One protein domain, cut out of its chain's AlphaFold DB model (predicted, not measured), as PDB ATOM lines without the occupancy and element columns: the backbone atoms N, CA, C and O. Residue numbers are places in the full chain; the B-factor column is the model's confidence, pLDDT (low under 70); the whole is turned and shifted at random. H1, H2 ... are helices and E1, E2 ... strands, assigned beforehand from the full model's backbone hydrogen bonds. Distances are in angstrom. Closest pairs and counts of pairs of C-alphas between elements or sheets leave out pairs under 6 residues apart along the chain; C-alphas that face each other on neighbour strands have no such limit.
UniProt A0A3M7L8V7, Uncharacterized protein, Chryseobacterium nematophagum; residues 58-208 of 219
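What this domain is: This is residues 58 to 208 of the 219 residues of an uncharacterized protein of Chryseobacterium nematophagum (UniProt A0A3M7L8V7). A strongly twisted antiparallel sheet of six strands makes one end of the domain, with the long hairpin E2 and E3 and strand E6 side by side in it. H3 and H4 cover one face; H1 and H2 pack on the far end of H3, away from most of the sheet, and short H5 is on the opposite face. The 151 printed residues hold five named helices and six named strands, in the order H1 H2 H3 H4 E1 E2 E3 E4 H5 E5 E6, a mixed class. The sheet is branched at E6; E2, E3 and E4 form a meander, each strand the antiparallel neighbour of the one before. The whole is compact, with a radius of gyration of the C-alphas of 14.8 A, and spans 43 by 29 by 24 A.

How they stand to each other: E6, residues 200 to 207, has E2, residues 139 to 146, on one side, with N 141 and O 205 2.8 A apart. On its other side are E1, residues 125 to 127, with N 206 and O 126 at 2.8 A, and E5, residues 194 to 197, with N 202 and O 195 at 2.8 A; E5 and E6 form a hairpin. E3, residues 149 to 158, forms a hairpin with E2, with N 140 and O 156 at 2.8 A. E3 bends by 60 degrees at residue 154 and forms a hairpin with E4, residues 164 to 166, with N 166 and O 157 at 2.9 A. H3, residues 92 to 103, is over E3 at a height of 9.3 A, slantwise at 43 degrees on the local plane; the closest C-alphas are Tyr 93 and Thr 155, 5.2 A. On the same face H4, residues 111 to 120, stands up from the sheet over E2; it touches H3, about perpendicular at 85 degrees, closest C-alphas Tyr 93 and Tyr 118, 5.8 A. H2, residues 67 to 79, forms a helical hairpin with H3, closest C-alphas Lys 70 and Leu 102, 4.6 A. H1, residues 58 to 63, only just touches H3, with 3 pairs of C-alphas within 8 A, closest Met 63 and Leu 102, 7.1 A. H5, residues 182 to 185, is on the opposite face, over none of the strands. Every O i to N i+4 pair is within hydrogen-bond range in H1, H2, H3 and H4; H5 is too short for one.

Where its parts are: H1 begins at C-alpha 58 (-28.757, 39.166, 57.910), and E6 ends at C-alpha 207 (-48.467, 38.846, 39.064). E3 measures 25.2 A, E6 22.1 A, E2 21.9 A, H2 18.4 A and H3 16.8 A.

The domain as a whole: The C-alphas farthest apart, Ser 66 and Arg 147, are 45.8 A apart. The links H2 to H3, E1 to E2 and E4 to H5 are long. The printed part has no cut, and no printed residue is under 70 in pLDDT.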
ATOM      1  N   LYS A  58     -27.572  38.433  57.438       95.81
ATOM      2  CA  LYS A  58     -28.757  39.166  57.910       95.81
ATOM      3  C   LYS A  58     -30.011  38.724  57.152       95.81
ATOM      4  O   LYS A  58     -31.065  38.549  57.760       95.81
ATOM      5  N   GLY A  59     -29.897  38.508  55.840       94.88
ATOM      6  CA  GLY A  59     -30.951  37.954  54.989       94.88
ATOM      7  C   GLY A  59     -31.374  36.558  55.430       94.88
ATOM      8  O   GLY A  59     -32.557  36.319  55.664       94.88
ATOM      9  N   ARG A  60     -30.413  35.650  55.632       91.62
ATOM     10  CA  ARG A  60     -30.683  34.293  56.133       91.62
ATOM     11  C   ARG A  60     -31.333  34.305  57.516       91.62
ATOM     12  O   ARG A  60     -32.315  33.600  57.725       91.62
ATOM     13  N   ALA A  61     -30.852  35.145  58.431       94.12
ATOM     14  CA  ALA A  61     -31.454  35.308  59.753       94.12
ATOM     15  C   ALA A  61     -32.894  35.843  59.666       94.12
ATOM     16  O   ALA A  61     -33.787  35.346  60.354       94.12
ATOM     17  N   ALA A  62     -33.158  36.801  58.770       95.50
ATOM     18  CA  ALA A  62     -34.503  37.322  58.531       95.50
ATOM     19  C   ALA A  62     -35.482  36.228  58.060       95.50
ATOM     20  O   ALA A  62     -36.649  36.221  58.462       95.50
ATOM     21  N   MET A  63     -35.003  35.254  57.280       91.31
ATOM     22  CA  MET A  63     -35.800  34.104  56.835       91.31
ATOM     23  C   MET A  63     -36.203  33.154  57.970       91.31
ATOM     24  O   MET A  63     -37.141  32.380  57.789       91.31
ATOM     25  N   GLN A  64     -35.570  33.238  59.140       91.56
ATOM     26  CA  GLN A  64     -35.892  32.419  60.317       91.56
ATOM     27  C   GLN A  64     -36.761  33.155  61.348       91.56
ATOM     28  O   GLN A  64     -37.150  32.589  62.365       91.56
ATOM     29  N   LEU A  65     -37.109  34.422  61.096       94.81
ATOM     30  CA  LEU A  65     -37.999  35.183  61.972       94.81
ATOM     31  C   LEU A  65     -39.413  34.577  62.024       94.81
ATOM     32  O   LEU A  65     -39.886  33.939  61.079       94.81
ATOM     33  N   SER A  66     -40.139  34.863  63.109       95.62
ATOM     34  CA  SER A  66     -41.565  34.536  63.209       95.62
ATOM     35  C   SER A  66     -42.380  35.238  62.114       95.62
ATOM     36  O   SER A  66     -41.997  36.300  61.616       95.62
ATOM     37  N   LYS A  67     -43.553  34.688  61.769       94.62
ATOM     38  CA  LYS A  67     -44.444  35.240  60.728       94.62
ATOM     39  C   LYS A  67     -44.739  36.735  60.922       94.62
ATOM     40  O   LYS A  67     -44.696  37.499  59.962       94.62
ATOM     41  N   SER A  68     -44.998  37.170  62.157       96.75
ATOM     42  CA  SER A  68     -45.262  38.581  62.472       96.75
ATOM     43  C   SER A  68     -44.032  39.470  62.269       96.75
ATOM     44  O   SER A  68     -44.145  40.538  61.668       96.75
ATOM     45  N   LYS A  69     -42.847  39.020  62.701       98.19
ATOM     46  CA  LYS A  69     -41.584  39.751  62.524       98.19
ATOM     47  C   LYS A  69     -41.173  39.840  61.051       98.19
ATOM     48  O   LYS A  69     -40.748  40.908  60.620       98.19
ATOM     49  N   LYS A  70     -41.369  38.771  60.271       97.56
ATOM     50  CA  LYS A  70     -41.181  38.780  58.809       97.56
ATOM     51  C   LYS A  70     -42.087  39.804  58.137       97.56
ATOM     52  O   LYS A  70     -41.600  40.676  57.426       97.56
ATOM     53  N   LYS A  71     -43.388  39.757  58.440       97.62
ATOM     54  CA  LYS A  71     -44.372  40.694  57.889       97.62
ATOM     55  C   LYS A  71     -44.031  42.143  58.251       97.62
ATOM     56  O   LYS A  71     -44.069  43.001  57.376       97.62
ATOM     57  N   LYS A  72     -43.633  42.416  59.502       98.44
ATOM     58  CA  LYS A  72     -43.153  43.745  59.918       98.44
ATOM     59  C   LYS A  72     -41.954  44.194  59.076       98.44
ATOM     60  O   LYS A  72     -41.999  45.283  58.515       98.44
ATOM     61  N   LEU A  73     -40.926  43.352  58.952       98.69
ATOM     62  CA  LEU A  73     -39.740  43.665  58.153       98.69
ATOM     63  C   LEU A  73     -40.091  43.911  56.679       98.69
ATOM     64  O   LEU A  73     -39.578  44.853  56.085       98.69
ATOM     65  N   ALA A  74     -40.996  43.123  56.094       98.19
ATOM     66  CA  ALA A  74     -41.459  43.347  54.727       98.19
ATOM     67  C   ALA A  74     -42.061  44.748  54.549       98.19
ATOM     68  O   ALA A  74     -41.722  45.444  53.598       98.19
ATOM     69  N   PHE A  75     -42.912  45.198  55.477       98.38
ATOM     70  CA  PHE A  75     -43.472  46.552  55.422       98.38
ATOM     71  C   PHE A  75     -42.428  47.642  55.681       98.38
ATOM     72  O   PHE A  75     -42.503  48.705  55.066       98.38
ATOM     73  N   ASP A  76     -41.434  47.394  56.535       98.69
ATOM     74  CA  ASP A  76     -40.306  48.314  56.724       98.69
ATOM     75  C   ASP A  76     -39.494  48.466  55.424       98.69
ATOM     76  O   ASP A  76     -39.162  49.585  55.033       98.69
ATOM     77  N   LEU A  77     -39.274  47.372  54.689       98.56
ATOM     78  CA  LEU A  77     -38.624  47.387  53.375       98.56
ATOM     79  C   LEU A  77     -39.482  48.087  52.307       98.56
ATOM     80  O   LEU A  77     -38.960  48.889  51.535       98.56
ATOM     81  N   LEU A  78     -40.790  47.816  52.255       98.19
ATOM     82  CA  LEU A  78     -41.707  48.414  51.270       98.19
ATOM     83  C   LEU A  78     -41.940  49.912  51.507       98.19
ATOM     84  O   LEU A  78     -42.090  50.670  50.551       98.19
ATOM     85  N   SER A  79     -41.930  50.356  52.764       97.56
ATOM     86  CA  SER A  79     -42.006  51.780  53.124       97.56
ATOM     87  C   SER A  79     -40.667  52.509  52.979       97.56
ATOM     88  O   SER A  79     -40.643  53.736  52.939       97.56
ATOM     89  N   GLY A  80     -39.555  51.777  52.861       97.31
ATOM     90  CA  GLY A  80     -38.206  52.338  52.785       97.31
ATOM     91  C   GLY A  80     -37.607  52.733  54.134       97.31
ATOM     92  O   GLY A  80     -36.560  53.373  54.149       97.31
ATOM     93  N   ARG A  81     -38.232  52.344  55.255       98.12
ATOM     94  CA  ARG A  81     -37.617  52.433  56.593       98.12
ATOM     95  C   ARG A  81     -36.419  51.497  56.734       98.12
ATOM     96  O   ARG A  81     -35.534  51.754  57.537       98.12
ATOM     97  N   GLU A  82     -36.402  50.432  55.940       98.06
ATOM     98  CA  GLU A  82     -35.270  49.531  55.778       98.06
ATOM     99  C   GLU A  82     -34.855  49.432  54.309       98.06
ATOM    100  O   GLU A  82     -35.661  49.586  53.387       98.06
ATOM    101  N   SER A  83     -33.575  49.133  54.099       97.06
ATOM    102  CA  SER A  83     -32.985  48.910  52.781       97.06
ATOM    103  C   SER A  83     -32.759  47.420  52.558       97.06
ATOM    104  O   SER A  83     -32.204  46.719  53.406       97.06
ATOM    105  N   VAL A  84     -33.163  46.926  51.388       97.12
ATOM    106  CA  VAL A  84     -33.023  45.506  51.050       97.12
ATOM    107  C   VAL A  84     -31.564  45.090  50.850       97.12
ATOM    108  O   VAL A  84     -31.210  43.942  51.102       97.12
ATOM    109  N   GLN A  85     -30.694  46.040  50.497       96.38
ATOM    110  CA  GLN A  85     -29.254  45.838  50.336       96.38
ATOM    111  C   GLN A  85     -28.572  45.399  51.640       96.38
ATOM    112  O   GLN A  85     -27.535  44.743  51.604       96.38
ATOM    113  N   ASN A  86     -29.189  45.671  52.796       97.50
ATOM    114  CA  ASN A  86     -28.721  45.155  54.082       97.50
ATOM    115  C   ASN A  86     -28.863  43.626  54.203       97.50
ATOM    116  O   ASN A  86     -28.270  43.034  55.104       97.50
ATOM    117  N   TYR A  87     -29.650  42.980  53.337       96.69
ATOM    118  CA  TYR A  87     -30.039  41.568  53.441       96.69
ATOM    119  C   TYR A  87     -29.618  40.728  52.226       96.69
ATOM    120  O   TYR A  87     -29.507  39.505  52.323       96.69
ATOM    121  N   THR A  88     -29.406  41.364  51.076       93.62
ATOM    122  CA  THR A  88     -29.170  40.693  49.795       93.62
ATOM    123  C   THR A  88     -28.351  41.570  48.854       93.62
ATOM    124  O   THR A  88     -28.517  42.789  48.826       93.62
ATOM    125  N   SER A  89     -27.500  40.929  48.052       89.88
ATOM    126  CA  SER A  89     -26.822  41.525  46.891       89.88
ATOM    127  C   SER A  89     -27.346  40.962  45.564       89.88
ATOM    128  O   SER A  89     -26.650  41.011  44.551       89.88
ATOM    129  N   GLY A  90     -28.527  40.347  45.592       90.38
ATOM    130  CA  GLY A  90     -29.162  39.725  44.440       90.38
ATOM    131  C   GLY A  90     -29.681  40.730  43.421       90.38
ATOM    132  O   GLY A  90     -29.707  41.942  43.643       90.38
ATOM    133  N   VAL A  91     -30.139  40.191  42.297       93.75
ATOM    134  CA  VAL A  91     -30.761  40.972  41.221       93.75
ATOM    135  C   VAL A  91     -32.256  41.187  41.470       93.75
ATOM    136  O   VAL A  91     -32.844  40.610  42.385       93.75
ATOM    137  N   CYS A  92     -32.893  42.010  40.634       95.69
ATOM    138  CA  CYS A  92     -34.282  42.456  40.787       95.69
ATOM    139  C   CYS A  92     -35.277  41.367  41.239       95.69
ATOM    140  O   CYS A  92     -35.930  41.524  42.271       95.69
ATOM    141  N   TYR A  93     -35.353  40.240  40.529       93.69
ATOM    142  CA  TYR A  93     -36.295  39.162  40.835       93.69
ATOM    143  C   TYR A  93     -35.961  38.411  42.137       93.69
ATOM    144  O   TYR A  93     -36.872  37.995  42.846       93.69
ATOM    145  N   GLU A  94     -34.682  38.278  42.504       94.19
ATOM    146  CA  GLU A  94     -34.253  37.644  43.761       94.19
ATOM    147  C   GLU A  94     -34.611  38.510  44.970       94.19
ATOM    148  O   GLU A  94     -35.114  38.029  45.987       94.19
ATOM    149  N   VAL A  95     -34.403  39.818  44.835       95.62
ATOM    150  CA  VAL A  95     -34.750  40.804  45.856       95.62
ATOM    151  C   VAL A  95     -36.263  40.872  46.066       95.62
ATOM    152  O   VAL A  95     -36.726  40.877  47.208       95.62
ATOM    153  N   VAL A  96     -37.048  40.878  44.983       95.56
ATOM    154  CA  VAL A  96     -38.515  40.816  45.061       95.56
ATOM    155  C   VAL A  96     -38.964  39.536  45.762       95.56
ATOM    156  O   VAL A  96     -39.792  39.596  46.672       95.56
ATOM    157  N   ALA A  97     -38.376  38.396  45.401       93.81
ATOM    158  CA  ALA A  97     -38.683  37.111  46.009       93.81
ATOM    159  C   ALA A  97     -38.407  37.099  47.520       93.81
ATOM    160  O   ALA A  97     -39.263  36.683  48.295       93.81
ATOM    161  N   PHE A  98     -37.277  37.658  47.967       94.94
ATOM    162  CA  PHE A  98     -36.983  37.807  49.396       94.94
ATOM    163  C   PHE A  98     -38.099  38.543  50.150       94.94
ATOM    164  O   PHE A  98     -38.588  38.050  51.166       94.94
ATOM    165  N   VAL A  99     -38.559  39.688  49.636       96.38
ATOM    166  CA  VAL A  99     -39.649  40.442  50.277       96.38
ATOM    167  C   VAL A  99     -40.961  39.662  50.244       96.38
ATOM    168  O   VAL A  99     -41.705  39.659  51.225       96.38
ATOM    169  N   ARG A 100     -41.236  38.945  49.155       94.81
ATOM    170  CA  ARG A 100     -42.408  38.075  49.036       94.81
ATOM    171  C   ARG A 100     -42.400  36.931  50.050       94.81
ATOM    172  O   ARG A 100     -43.435  36.673  50.662       94.81
ATOM    173  N   PHE A 101     -41.248  36.334  50.346       92.38
ATOM    174  CA  PHE A 101     -41.144  35.330  51.413       92.38
ATOM    175  C   PHE A 101     -41.392  35.928  52.793       92.38
ATOM    176  O   PHE A 101     -42.044  35.310  53.637       92.38
ATOM    177  N   LEU A 102     -40.930  37.156  53.029       95.38
ATOM    178  CA  LEU A 102     -41.246  37.868  54.266       95.38
ATOM    179  C   LEU A 102     -42.752  38.177  54.387       95.38
ATOM    180  O   LEU A 102     -43.289  38.213  55.495       95.38
ATOM    181  N   LEU A 103     -43.446  38.350  53.259       94.62
ATOM    182  CA  LEU A 103     -44.903  38.506  53.193       94.62
ATOM    183  C   LEU A 103     -45.675  37.181  53.314       94.62
ATOM    184  O   LEU A 103     -46.892  37.219  53.507       94.62
ATOM    185  N   GLY A 104     -44.986  36.037  53.278       91.62
ATOM    186  CA  GLY A 104     -45.563  34.715  53.513       91.62
ATOM    187  C   GLY A 104     -45.586  33.783  52.304       91.62
ATOM    188  O   GLY A 104     -46.164  32.703  52.424       91.62
ATOM    189  N   ASP A 105     -44.975  34.155  51.177       89.62
ATOM    190  CA  ASP A 105     -44.802  33.220  50.063       89.62
ATOM    191  C   ASP A 105     -43.867  32.059  50.464       89.62
ATOM    192  O   ASP A 105     -42.971  32.249  51.300       89.62
ATOM    193  N   PRO A 106     -44.047  30.856  49.884       84.38
ATOM    194  CA  PRO A 106     -43.143  29.730  50.104       84.38
ATOM    195  C   PRO A 106     -41.705  30.077  49.720       84.38
ATOM    196  O   PRO A 106     -41.487  30.776  48.736       84.38
ATOM    197  N   VAL A 107     -40.731  29.549  50.467       75.56
ATOM    198  CA  VAL A 107     -39.311  29.691  50.124       75.56
ATOM    199  C   VAL A 107     -38.968  28.675  49.024       75.56
ATOM    200  O   VAL A 107     -39.111  27.478  49.266       75.56
ATOM    201  N   PRO A 108     -38.524  29.112  47.840       70.94
ATOM    202  CA  PRO A 108     -38.129  28.250  46.743       70.94
ATOM    203  C   PRO A 108     -36.765  27.628  47.008       70.94
ATOM    204  O   PRO A 108     -35.937  28.146  47.762       70.94
ATOM    205  N   ASN A 109     -36.524  26.515  46.330       74.88
ATOM    206  CA  ASN A 109     -35.399  25.626  46.578       74.88
ATOM    207  C   ASN A 109     -34.132  26.045  45.816       74.88
ATOM    208  O   ASN A 109     -33.055  25.506  46.062       74.88
ATOM    209  N   SER A 110     -34.237  26.968  44.849       82.12
ATOM    210  CA  SER A 110     -33.099  27.413  44.035       82.12
ATOM    211  C   SER A 110     -33.312  28.785  43.388       82.12
ATOM    212  O   SER A 110     -34.442  29.229  43.191       82.12
ATOM    213  N   ASN A 111     -32.221  29.430  42.956       83.06
ATOM    214  CA  ASN A 111     -32.298  30.673  42.178       83.06
ATOM    215  C   ASN A 111     -33.005  30.470  40.824       83.06
ATOM    216  O   ASN A 111     -33.664  31.385  40.340       83.06
ATOM    217  N   GLN A 112     -32.913  29.275  40.225       85.62
ATOM    218  CA  GLN A 112     -33.631  28.963  38.984       85.62
ATOM    219  C   GLN A 112     -35.147  28.938  39.208       85.62
ATOM    220  O   GLN A 112     -35.894  29.458  38.384       85.62
ATOM    221  N   GLU A 113     -35.600  28.368  40.325       85.75
ATOM    222  CA  GLU A 113     -37.017  28.361  40.701       85.75
ATOM    223  C   GLU A 113     -37.528  29.787  40.927       85.75
ATOM    224  O   GLU A 113     -38.565  30.156  40.386       85.75
ATOM    225  N   ILE A 114     -36.743  30.627  41.611       86.25
ATOM    226  CA  ILE A 114     -37.054  32.054  41.780       86.25
ATOM    227  C   ILE A 114     -37.174  32.750  40.429       86.25
ATOM    228  O   ILE A 114     -38.152  33.454  40.182       86.25
ATOM    229  N   ARG A 115     -36.184  32.564  39.551       87.69
ATOM    230  CA  ARG A 115     -36.187  33.163  38.217       87.69
ATOM    231  C   ARG A 115     -37.432  32.735  37.449       87.69
ATOM    232  O   ARG A 115     -38.115  33.577  36.884       87.69
ATOM    233  N   ASN A 116     -37.770  31.450  37.466       85.88
ATOM    234  CA  ASN A 116     -38.966  30.957  36.794       85.88
ATOM    235  C   ASN A 116     -40.235  31.590  37.384       85.88
ATOM    236  O   ASN A 116     -41.031  32.133  36.631       85.88
ATOM    237  N   GLN A 117     -40.391  31.610  38.708       84.25
ATOM    238  CA  GLN A 117     -41.603  32.094  39.374       84.25
ATOM    239  C   GLN A 117     -41.817  33.612  39.259       84.25
ATOM    240  O   GLN A 117     -42.937  34.064  39.050       84.25
ATOM    241  N   TYR A 118     -40.762  34.413  39.417       84.69
ATOM    242  CA  TYR A 118     -40.870  35.877  39.527       84.69
ATOM    243  C   TYR A 118     -40.513  36.626  38.237       84.69
ATOM    244  O   TYR A 118     -40.588  37.858  38.205       84.69
ATOM    245  N   LEU A 119     -40.124  35.900  37.184       84.06
ATOM    246  CA  LEU A 119     -39.813  36.474  35.876       84.06
ATOM    247  C   LEU A 119     -40.609  35.824  34.734       84.06
ATOM    248  O   LEU A 119     -41.034  36.546  33.839       84.06
ATOM    249  N   TYR A 120     -40.848  34.506  34.756       82.94
ATOM    250  CA  TYR A 120     -41.430  33.782  33.613       82.94
ATOM    251  C   TYR A 120     -42.819  33.183  33.850       82.94
ATOM    252  O   TYR A 120     -43.573  33.027  32.891       82.94
ATOM    253  N   ASP A 121     -43.191  32.860  35.088       81.88
ATOM    254  CA  ASP A 121     -44.525  32.354  35.394       81.88
ATOM    255  C   ASP A 121     -45.530  33.505  35.422       81.88
ATOM    256  O   ASP A 121     -45.841  34.103  36.449       81.88
ATOM    257  N   THR A 122     -46.042  33.833  34.240       78.06
ATOM    258  CA  THR A 122     -47.074  34.852  34.060       78.06
ATOM    259  C   THR A 122     -48.481  34.255  34.005       78.06
ATOM    260  O   THR A 122     -49.423  34.988  33.692       78.06
ATOM    261  N   SER A 123     -48.658  32.960  34.291       81.94
ATOM    262  CA  SER A 123     -49.942  32.251  34.147       81.94
ATOM    263  C   SER A 123     -51.070  32.877  34.980       81.94
ATOM    264  O   SER A 123     -52.218  32.929  34.544       81.94
ATOM    265  N   HIS A 124     -50.724  33.454  36.132       83.12
ATOM    266  CA  HIS A 124     -51.648  34.123  37.055       83.12
ATOM    267  C   HIS A 124     -51.449  35.639  37.116       83.12
ATOM    268  O   HIS A 124     -51.668  36.284  38.142       83.12
ATOM    269  N   SER A 125     -51.012  36.231  36.010       89.44
ATOM    270  CA  SER A 125     -50.811  37.675  35.930       89.44
ATOM    271  C   SER A 125     -51.860  38.349  35.057       89.44
ATOM    272  O   SER A 125     -52.394  37.755  34.120       89.44
ATOM    273  N   ARG A 126     -52.107  39.628  35.327       91.88
ATOM    274  CA  ARG A 126     -52.922  40.505  34.479       91.88
ATOM    275  C   ARG A 126     -52.050  41.573  33.832       91.88
ATOM    276  O   ARG A 126     -51.074  42.017  34.434       91.88
ATOM    277  N   ALA A 127     -52.410  42.003  32.627       92.38
ATOM    278  CA  ALA A 127     -51.790  43.179  32.027       92.38
ATOM    279  C   ALA A 127     -52.157  44.432  32.836       92.38
ATOM    280  O   ALA A 127     -53.286  44.567  33.323       92.38
ATOM    281  N   TRP A 128     -51.203  45.344  32.987       93.44
ATOM    282  CA  TRP A 128     -51.476  46.668  33.521       93.44
ATOM    283  C   TRP A 128     -51.958  47.588  32.399       93.44
ATOM    284  O   TRP A 128     -51.372  47.651  31.327       93.44
ATOM    285  N   ASN A 129     -53.029  48.324  32.659       89.44
ATOM    286  CA  ASN A 129     -53.682  49.213  31.695       89.44
ATOM    287  C   ASN A 129     -53.109  50.647  31.696       89.44
ATOM    288  O   ASN A 129     -53.795  51.579  31.283       89.44
ATOM    289  N   GLY A 130     -51.927  50.861  32.280       89.94
ATOM    290  CA  GLY A 130     -51.314  52.189  32.419       89.94
ATOM    291  C   GLY A 130     -51.922  53.096  33.498       89.94
ATOM    292  O   GLY A 130     -51.383  54.169  33.766       89.94
ATOM    293  N   THR A 131     -53.043  52.707  34.120       87.81
ATOM    294  CA  THR A 131     -53.831  53.609  34.985       87.81
ATOM    295  C   THR A 131     -54.353  52.995  36.281       87.81
ATOM    296  O   THR A 131     -54.738  53.740  37.180       87.81
ATOM    297  N   SER A 132     -54.389  51.670  36.402       90.44
ATOM    298  CA  SER A 132     -54.809  50.990  37.630       90.44
ATOM    299  C   SER A 132     -53.711  51.063  38.685       90.44
ATOM    300  O   SER A 132     -52.527  50.956  38.371       90.44
ATOM    301  N   ASP A 133     -54.101  51.240  39.939       94.06
ATOM    302  CA  ASP A 133     -53.154  51.201  41.047       94.06
ATOM    303  C   ASP A 133     -52.740  49.758  41.370       94.06
ATOM    304  O   ASP A 133     -53.393  48.783  40.969       94.06
ATOM    305  N   PHE A 134     -51.615  49.629  42.068       94.62
ATOM    306  CA  PHE A 134     -51.077  48.353  42.520       94.62
ATOM    307  C   PHE A 134     -51.425  48.119  43.989       94.62
ATOM    308  O   PHE A 134     -51.408  49.050  44.796       94.62
ATOM    309  N   ASN A 135     -51.674  46.866  44.367       95.00
ATOM    310  CA  ASN A 135     -51.812  46.510  45.774       95.00
ATOM    311  C   ASN A 135     -50.434  46.341  46.416       95.00
ATOM    312  O   ASN A 135     -49.460  45.955  45.766       95.00
ATOM    313  N   THR A 136     -50.342  46.572  47.727       95.12
ATOM    314  CA  THR A 136     -49.087  46.356  48.456       95.12
ATOM    315  C   THR A 136     -48.598  44.917  48.310       95.12
ATOM    316  O   THR A 136     -49.279  43.959  48.688       95.12
ATOM    317  N   GLY A 137     -47.361  44.779  47.838       94.75
ATOM    318  CA  GLY A 137     -46.700  43.500  47.637       94.75
ATOM    319  C   GLY A 137     -46.998  42.836  46.294       94.75
ATOM    320  O   GLY A 137     -46.486  41.735  46.086       94.75
ATOM    321  N   ASP A 138     -47.788  43.448  45.405       95.31
ATOM    322  CA  ASP A 138     -47.942  42.960  44.031       95.31
ATOM    323  C   ASP A 138     -46.571  42.879  43.351       95.31
ATOM    324  O   ASP A 138     -45.737  43.778  43.490       95.31
ATOM    325  N   VAL A 139     -46.334  41.789  42.622       95.88
ATOM    326  CA  VAL A 139     -45.108  41.615  41.839       95.88
ATOM    327  C   VAL A 139     -45.349  42.162  40.443       95.88
ATOM    328  O   VAL A 139     -46.301  41.776  39.768       95.88
ATOM    329  N   ILE A 140     -44.479  43.068  40.019       96.62
ATOM    330  CA  ILE A 140     -44.591  43.795  38.760       96.62
ATOM    331  C   ILE A 140     -43.493  43.297  37.833       96.62
ATOM    332  O   ILE A 140     -42.317  43.409  38.165       96.62
ATOM    333  N   ILE A 141     -43.872  42.740  36.689       96.44
ATOM    334  CA  ILE A 141     -42.950  42.223  35.677       96.44
ATOM    335  C   ILE A 141     -42.963  43.185  34.497       96.44
ATOM    336  O   ILE A 141     -44.025  43.478  33.941       96.44
ATOM    337  N   PHE A 142     -41.782  43.656  34.115       96.31
ATOM    338  CA  PHE A 142     -41.568  44.473  32.931       96.31
ATOM    339  C   PHE A 142     -40.992  43.599  31.832       96.31
ATOM    340  O   PHE A 142     -39.990  42.901  32.033       96.31
ATOM    341  N   SER A 143     -41.617  43.658  30.665       95.69
ATOM    342  CA  SER A 143     -41.169  42.933  29.486       95.69
ATOM    343  C   SER A 143     -40.902  43.895  28.349       95.69
ATOM    344  O   SER A 143     -41.692  44.805  28.123       95.69
ATOM    345  N   GLU A 144     -39.831  43.662  27.606       95.25
ATOM    346  CA  GLU A 144     -39.456  44.449  26.433       95.25
ATOM    347  C   GLU A 144     -39.754  43.688  25.146       95.25
ATOM    348  O   GLU A 144     -39.682  42.458  25.097       95.25
ATOM    349  N   ARG A 145     -40.047  44.426  24.077       94.56
ATOM    350  CA  ARG A 145     -40.186  43.859  22.740       94.56
ATOM    351  C   ARG A 145     -38.820  43.422  22.217       94.56
ATOM    352  O   ARG A 145     -37.906  44.231  22.059       94.56
ATOM    353  N   ARG A 146     -38.711  42.138  21.899       93.12
ATOM    354  CA  ARG A 146     -37.580  41.490  21.229       93.12
ATOM    355  C   ARG A 146     -38.055  40.857  19.920       93.12
ATOM    356  O   ARG A 146     -39.230  40.952  19.558       93.12
ATOM    357  N   ARG A 147     -37.136  40.232  19.178       90.75
ATOM    358  CA  ARG A 147     -37.426  39.627  17.864       90.75
ATOM    359  C   ARG A 147     -38.490  38.527  17.952       90.75
ATOM    360  O   ARG A 147     -39.308  38.406  17.050       90.75
ATOM    361  N   GLU A 148     -38.465  37.752  19.032       89.88
ATOM    362  CA  GLU A 148     -39.307  36.564  19.226       89.88
ATOM    363  C   GLU A 148     -40.580  36.853  20.038       89.88
ATOM    364  O   GLU A 148     -41.424  35.976  20.202       89.88
ATOM    365  N   GLY A 149     -40.761  38.089  20.517       90.38
ATOM    366  CA  GLY A 149     -41.928  38.480  21.301       90.38
ATOM    367  C   GLY A 149     -41.591  39.426  22.446       90.38
ATOM    368  O   GLY A 149     -40.592  40.140  22.407       90.38
ATOM    369  N   MET A 150     -42.465  39.464  23.452       91.25
ATOM    370  CA  MET A 150     -42.198  40.185  24.698       91.25
ATOM    371  C   MET A 150     -41.364  39.303  25.624       91.25
ATOM    372  O   MET A 150     -41.796  38.208  25.977       91.25
ATOM    373  N   GLU A 151     -40.204  39.791  26.049       93.25
ATOM    374  CA  GLU A 151     -39.319  39.086  26.976       93.25
ATOM    375  C   GLU A 151     -39.270  39.808  28.324       93.25
ATOM    376  O   GLU A 151     -39.021  41.013  28.354       93.25
ATOM    377  N   PRO A 152     -39.495  39.115  29.452       93.50
ATOM    378  CA  PRO A 152     -39.296  39.678  30.783       93.50
ATOM    379  C   PRO A 152     -37.837  40.089  31.022       93.50
ATOM    380  O   PRO A 152     -36.925  39.273  30.884       93.50
ATOM    381  N   VAL A 153     -37.624  41.340  31.424       94.19
ATOM    382  CA  VAL A 153     -36.284  41.914  31.647       94.19
ATOM    383  C   VAL A 153     -36.072  42.412  33.072       94.19
ATOM    384  O   VAL A 153     -34.937  42.488  33.539       94.19
ATOM    385  N   HIS A 154     -37.149  42.750  33.781       96.38
ATOM    386  CA  HIS A 154     -37.061  43.344  35.107       96.38
ATOM    387  C   HIS A 154     -38.285  43.005  35.957       96.38
ATOM    388  O   HIS A 154     -39.392  42.853  35.440       96.38
ATOM    389  N   THR A 155     -38.087  42.944  37.274       96.69
ATOM    390  CA  THR A 155     -39.156  42.711  38.248       96.69
ATOM    391  C   THR A 155     -39.074  43.751  39.362       96.69
ATOM    392  O   THR A 155     -37.987  44.077  39.829       96.69
ATOM    393  N   ALA A 156     -40.212  44.251  39.828       97.81
ATOM    394  CA  ALA A 156     -40.324  45.134  40.984       97.81
ATOM    395  C   ALA A 156     -41.431  44.656  41.931       97.81
ATOM    396  O   ALA A 156     -42.210  43.761  41.598       97.81
ATOM    397  N   ILE A 157     -41.510  45.260  43.116       97.62
ATOM    398  CA  ILE A 157     -42.594  45.015  44.069       97.62
ATOM    399  C   ILE A 157     -43.326  46.313  44.398       97.62
ATOM    400  O   ILE A 157     -42.702  47.342  44.665       97.62
ATOM    401  N   ALA A 158     -44.652  46.273  44.364       97.62
ATOM    402  CA  ALA A 158     -45.496  47.426  44.627       97.62
ATOM    403  C   ALA A 158     -45.533  47.786  46.116       97.62
ATOM    404  O   ALA A 158     -45.663  46.918  46.985       97.62
ATOM    405  N   THR A 159     -45.483  49.082  46.419       97.31
ATOM    406  CA  THR A 159     -45.594  49.582  47.801       97.31
ATOM    407  C   THR A 159     -47.054  49.694  48.254       97.31
ATOM    408  O   THR A 159     -47.342  49.647  49.451       97.31
ATOM    409  N   GLY A 160     -47.989  49.764  47.301       94.12
ATOM    410  CA  GLY A 160     -49.414  50.035  47.523       94.12
ATOM    411  C   GLY A 160     -49.768  51.521  47.558       94.12
ATOM    412  O   GLY A 160     -50.909  51.869  47.839       94.12
ATOM    413  N   GLN A 161     -48.806  52.404  47.278       95.56
ATOM    414  CA  GLN A 161     -49.045  53.835  47.103       95.56
ATOM    415  C   GLN A 161     -49.230  54.131  45.608       95.56
ATOM    416  O   GLN A 161     -48.292  54.489  44.896       95.56
ATOM    417  N   GLY A 162     -50.446  53.919  45.101       95.38
ATOM    418  CA  GLY A 162     -50.767  54.100  43.682       95.38
ATOM    419  C   GLY A 162     -49.987  53.137  42.777       95.38
ATOM    420  O   GLY A 162     -50.047  51.921  42.954       95.38
ATOM    421  N   CYS A 163     -49.223  53.676  41.820       95.94
ATOM    422  CA  CYS A 163     -48.338  52.903  40.933       95.94
ATOM    423  C   CYS A 163     -46.867  52.908  41.391       95.94
ATOM    424  O   CYS A 163     -45.959  52.756  40.567       95.94
ATOM    425  N   GLU A 164     -46.609  53.161  42.675       98.12
ATOM    426  CA  GLU A 164     -45.258  53.153  43.229       98.12
ATOM    427  C   GLU A 164     -44.738  51.726  43.445       98.12
ATOM    428  O   GLU A 164     -45.406  50.859  44.021       98.12
ATOM    429  N   VAL A 165     -43.502  51.498  43.004       98.44
ATOM    430  CA  VAL A 165     -42.773  50.244  43.174       98.44
ATOM    431  C   VAL A 165     -41.394  50.485  43.779       98.44
ATOM    432  O   VAL A 165     -40.867  51.601  43.762       98.44
ATOM    433  N   ARG A 166     -40.777  49.410  44.271       98.44
ATOM    434  CA  ARG A 166     -39.356  49.350  44.622       98.44
ATOM    435  C   ARG A 166     -38.685  48.191  43.902       98.44
ATOM    436  O   ARG A 166     -39.267  47.116  43.760       98.44
ATOM    437  N   SER A 167     -37.449  48.419  43.471       97.62
ATOM    438  CA  SER A 167     -36.593  47.387  42.889       97.62
ATOM    439  C   SER A 167     -35.111  47.767  42.949       97.62
ATOM    440  O   SER A 167     -34.733  48.839  43.432       97.62
ATOM    441  N   VAL A 168     -34.260  46.873  42.458       97.00
ATOM    442  CA  VAL A 168     -32.826  47.068  42.243       97.00
ATOM    443  C   VAL A 168     -32.483  46.772  40.783       97.00
ATOM    444  O   VAL A 168     -33.095  45.912  40.169       97.00
ATOM    445  N   ASN A 169     -31.479  47.449  40.227       94.00
ATOM    446  CA  ASN A 169     -30.954  47.179  38.877       94.00
ATOM    447  C   ASN A 169     -31.949  47.333  37.702       94.00
ATOM    448  O   ASN A 169     -31.709  46.763  36.646       94.00
ATOM    449  N   GLY A 170     -33.032  48.100  37.846       92.62
ATOM    450  CA  GLY A 170     -34.010  48.368  36.777       92.62
ATOM    451  C   GLY A 170     -33.873  49.722  36.087       92.62
ATOM    452  O   GLY A 170     -34.773  50.127  35.360       92.62
ATOM    453  N   GLY A 171     -32.802  50.475  36.361       93.75
ATOM    454  CA  GLY A 171     -32.645  51.836  35.845       93.75
ATOM    455  C   GLY A 171     -33.802  52.739  36.281       93.75
ATOM    456  O   GLY A 171     -34.042  52.909  37.481       93.75
ATOM    457  N   LEU A 172     -34.517  53.296  35.302       93.94
ATOM    458  CA  LEU A 172     -35.693  54.143  35.510       93.94
ATOM    459  C   LEU A 172     -36.930  53.365  35.984       93.94
ATOM    460  O   LEU A 172     -37.810  53.967  36.589       93.94
ATOM    461  N   LEU A 173     -36.992  52.046  35.774       95.88
ATOM    462  CA  LEU A 173     -38.082  51.183  36.262       95.88
ATOM    463  C   LEU A 173     -37.951  50.853  37.758       95.88
ATOM    464  O   LEU A 173     -38.850  50.259  38.354       95.88
ATOM    465  N   GLY A 174     -36.834  51.247  38.372       95.38
ATOM    466  CA  GLY A 174     -36.567  51.084  39.793       95.38
ATOM    467  C   GLY A 174     -35.112  50.720  40.054       95.38
ATOM    468  O   GLY A 174     -34.578  49.746  39.527       95.38
ATOM    469  N   SER A 175     -34.443  51.481  40.913       94.38
ATOM    470  CA  SER A 175     -33.052  51.214  41.275       94.38
ATOM    471  C   SER A 175     -32.759  51.581  42.724       94.38
ATOM    472  O   SER A 175     -33.412  52.433  43.331       94.38
ATOM    473  N   GLY A 176     -31.774  50.896  43.309       94.69
ATOM    474  CA  GLY A 176     -31.301  51.200  44.658       94.69
ATOM    475  C   GLY A 176     -32.363  51.063  45.751       94.69
ATOM    476  O   GLY A 176     -32.198  51.655  46.810       94.69
ATOM    477  N   TRP A 177     -33.434  50.297  45.521       97.44
ATOM    478  CA  TRP A 177     -34.573  50.162  46.434       97.44
ATOM    479  C   TRP A 177     -35.326  51.474  46.714       97.44
ATOM    480  O   TRP A 177     -36.038  51.591  47.713       97.44
ATOM    481  N   ARG A 178     -35.182  52.477  45.841       96.81
ATOM    482  CA  ARG A 178     -35.883  53.763  45.944       96.81
ATOM    483  C   ARG A 178     -37.316  53.648  45.412       96.81
ATOM    484  O   ARG A 178     -37.549  52.855  44.496       96.81
ATOM    485  N   PRO A 179     -38.271  54.421  45.962       97.56
ATOM    486  CA  PRO A 179     -39.622  54.461  45.421       97.56
ATOM    487  C   PRO A 179     -39.597  55.011  43.992       97.56
ATOM    488  O   PRO A 179     -38.898  55.982  43.705       97.56
ATOM    489  N   THR A 180     -40.335  54.367  43.093       98.06
ATOM    490  CA  THR A 180     -40.428  54.743  41.677       98.06
ATOM    491  C   THR A 180     -41.882  54.671  41.232       98.06
ATOM    492  O   THR A 180     -42.512  53.626  41.361       98.06
ATOM    493  N   ASN A 181     -42.426  55.767  40.701       97.12
ATOM    494  CA  ASN A 181     -43.800  55.795  40.203       97.12
ATOM    495  C   ASN A 181     -43.852  55.377  38.727       97.12
ATOM    496  O   ASN A 181     -43.453  56.132  37.840       97.12
ATOM    497  N   ILE A 182     -44.386  54.184  38.461       96.75
ATOM    498  CA  ILE A 182     -44.392  53.593  37.116       96.75
ATOM    499  C   ILE A 182     -45.302  54.344  36.143       96.75
ATOM    500  O   ILE A 182     -44.994  54.415  34.956       96.75
ATOM    501  N   ARG A 183     -46.364  54.992  36.629       94.00
ATOM    502  CA  ARG A 183     -47.236  55.832  35.794       94.00
ATOM    503  C   ARG A 183     -46.495  57.035  35.223       94.00
ATOM    504  O   ARG A 183     -46.742  57.423  34.088       94.00
ATOM    505  N   THR A 184     -45.585  57.611  36.003       94.56
ATOM    506  CA  THR A 184     -44.739  58.717  35.548       94.56
ATOM    507  C   THR A 184     -43.640  58.229  34.609       94.56
ATOM    508  O   THR A 184     -43.403  58.858  33.583       94.56
ATOM    509  N   VAL A 185     -42.989  57.108  34.934       95.50
ATOM    510  CA  VAL A 185     -41.893  56.547  34.120       95.50
ATOM    511  C   VAL A 185     -42.386  56.074  32.751       95.50
ATOM    512  O   VAL A 185     -41.700  56.271  31.753       95.50
ATOM    513  N   LEU A 186     -43.583  55.488  32.696       94.56
ATOM    514  CA  LEU A 186     -44.213  54.970  31.478       94.56
ATOM    515  C   LEU A 186     -45.351  55.880  30.994       94.56
ATOM    516  O   LEU A 186     -46.401  55.415  30.538       94.56
ATOM    517  N   ALA A 187     -45.157  57.195  31.119       88.06
ATOM    518  CA  ALA A 187     -46.105  58.176  30.610       88.06
ATOM    519  C   ALA A 187     -46.381  57.936  29.113       88.06
ATOM    520  O   ALA A 187     -45.475  57.642  28.336       88.06
ATOM    521  N   GLY A 188     -47.647  58.054  28.707       84.25
ATOM    522  CA  GLY A 188     -48.055  57.756  27.329       84.25
ATOM    523  C   GLY A 188     -48.299  56.270  27.047       84.25
ATOM    524  O   GLY A 188     -48.309  55.875  25.884       84.25
ATOM    525  N   THR A 189     -48.519  55.455  28.088       88.25
ATOM    526  CA  THR A 189     -49.030  54.085  27.928       88.25
ATOM    527  C   THR A 189     -50.312  54.093  27.085       88.25
ATOM    528  O   THR A 189     -51.241  54.857  27.362       88.25
ATOM    529  N   ASN A 190     -50.363  53.260  26.045       84.94
ATOM    530  CA  ASN A 190     -51.503  53.162  25.138       84.94
ATOM    531  C   ASN A 190     -52.650  52.322  25.738       84.94
ATOM    532  O   ASN A 190     -52.529  51.721  26.806       84.94
ATOM    533  N   SER A 191     -53.778  52.239  25.029       80.00
ATOM    534  CA  SER A 191     -54.953  51.463  25.462       80.00
ATOM    535  C   SER A 191     -54.694  49.960  25.613       80.00
ATOM    536  O   SER A 191     -55.469  49.272  26.272       80.00
ATOM    537  N   SER A 192     -53.621  49.447  25.012       79.88
ATOM    538  CA  SER A 192     -53.192  48.049  25.110       79.88
ATOM    539  C   SER A 192     -52.240  47.795  26.286       79.88
ATOM    540  O   SER A 192     -51.855  46.650  26.507       79.88
ATOM    541  N   GLY A 193     -51.879  48.829  27.059       82.44
ATOM    542  CA  GLY A 193     -50.953  48.716  28.188       82.44
ATOM    543  C   GLY A 193     -49.474  48.730  27.789       82.44
ATOM    544  O   GLY A 193     -48.620  48.346  28.589       82.44
ATOM    545  N   GLU A 194     -49.164  49.150  26.561       91.56
ATOM    546  CA  GLU A 194     -47.794  49.273  26.063       91.56
ATOM    547  C   GLU A 194     -47.295  50.717  26.176       91.56
ATOM    548  O   GLU A 194     -48.044  51.660  25.915       91.56
ATOM    549  N   ALA A 195     -46.017  50.900  26.498       93.69
ATOM    550  CA  ALA A 195     -45.359  52.205  26.524       93.69
ATOM    551  C   ALA A 195     -44.006  52.147  25.811       93.69
ATOM    552  O   ALA A 195     -43.417  51.075  25.683       93.69
ATOM    553  N   ILE A 196     -43.493  53.296  25.363       93.19
ATOM    554  CA  ILE A 196     -42.112  53.391  24.880       93.19
ATOM    555  C   ILE A 196     -41.204  53.731  26.057       93.19
ATOM    556  O   ILE A 196     -41.428  54.712  26.762       93.19
ATOM    557  N   HIS A 197     -40.173  52.918  26.249       91.94
ATOM    558  CA  HIS A 197     -39.170  53.074  27.288       91.94
ATOM    559  C   HIS A 197     -37.795  52.778  26.691       91.94
ATOM    560  O   HIS A 197     -37.631  51.756  26.033       91.94
ATOM    561  N   ASP A 198     -36.838  53.693  26.848       88.69
ATOM    562  CA  ASP A 198     -35.466  53.552  26.336       88.69
ATOM    563  C   ASP A 198     -35.381  53.109  24.858       88.69
ATOM    564  O   ASP A 198     -34.525  52.326  24.449       88.69
ATOM    565  N   GLY A 199     -36.296  53.625  24.029       89.62
ATOM    566  CA  GLY A 199     -36.343  53.348  22.590       89.62
ATOM    567  C   GLY A 199     -36.959  51.999  22.200       89.62
ATOM    568  O   GLY A 199     -36.979  51.678  21.014       89.62
ATOM    569  N   THR A 200     -37.495  51.227  23.151       93.62
ATOM    570  CA  THR A 200     -38.226  49.978  22.888       93.62
ATOM    571  C   THR A 200     -39.638  50.001  23.476       93.62
ATOM    572  O   THR A 200     -39.978  50.839  24.309       93.62
ATOM    573  N   THR A 201     -40.491  49.084  23.025       95.25
ATOM    574  CA  THR A 201     -41.820  48.879  23.608       95.25
ATOM    575  C   THR A 201     -41.699  48.049  24.879       95.25
ATOM    576  O   THR A 201     -41.138  46.954  24.850       95.25
ATOM    577  N   ILE A 202     -42.287  48.538  25.968       96.31
ATOM    578  CA  ILE A 202     -42.427  47.823  27.231       96.31
ATOM    579  C   ILE A 202     -43.891  47.462  27.485       96.31
ATOM    580  O   ILE A 202     -44.798  48.231  27.164       96.31
ATOM    581  N   THR A 203     -44.120  46.308  28.106       95.50
ATOM    582  CA  THR A 203     -45.396  45.967  28.748       95.50
ATOM    583  C   THR A 203     -45.174  45.667  30.215       95.50
ATOM    584  O   THR A 203     -44.090  45.256  30.633       95.50
ATOM    585  N   VAL A 204     -46.229  45.871  30.998       95.50
ATOM    586  CA  VAL A 204     -46.222  45.618  32.434       95.50
ATOM    587  C   VAL A 204     -47.275  44.573  32.763       95.50
ATOM    588  O   VAL A 204     -48.441  44.691  32.371       95.50
ATOM    589  N   ARG A 205     -46.873  43.551  33.515       94.75
ATOM    590  CA  ARG A 205     -47.772  42.534  34.061       94.75
ATOM    591  C   ARG A 205     -47.719  42.549  35.577       94.75
ATOM    592  O   ARG A 205     -46.657  42.682  36.174       94.75
ATOM    593  N   ILE A 206     -48.882  42.390  36.188       94.50
ATOM    594  CA  ILE A 206     -49.054  42.329  37.636       94.50
ATOM    595  C   ILE A 206     -49.329  40.874  37.979       94.50
ATOM    596  O   ILE A 206     -50.360  40.326  37.580       94.50
ATOM    597  N   LEU A 207     -48.382  40.237  38.656       90.19
ATOM    598  CA  LEU A 207     -48.467  38.846  39.064       90.19
ATOM    599  C   LEU A 207     -49.269  38.740  40.366       90.19
ATOM    600  O   LEU A 207     -48.857  39.237  41.416       90.19
ATOM    601  N   ASN A 208     -50.416  38.063  40.294       71.94
ATOM    602  CA  ASN A 208     -51.290  37.854  41.441       71.94
ATOM    603  C   ASN A 208     -50.857  36.582  42.182       71.94
ATOM    604  O   ASN A 208     -51.323  35.485  41.893       71.94
TER     605      ASN A 208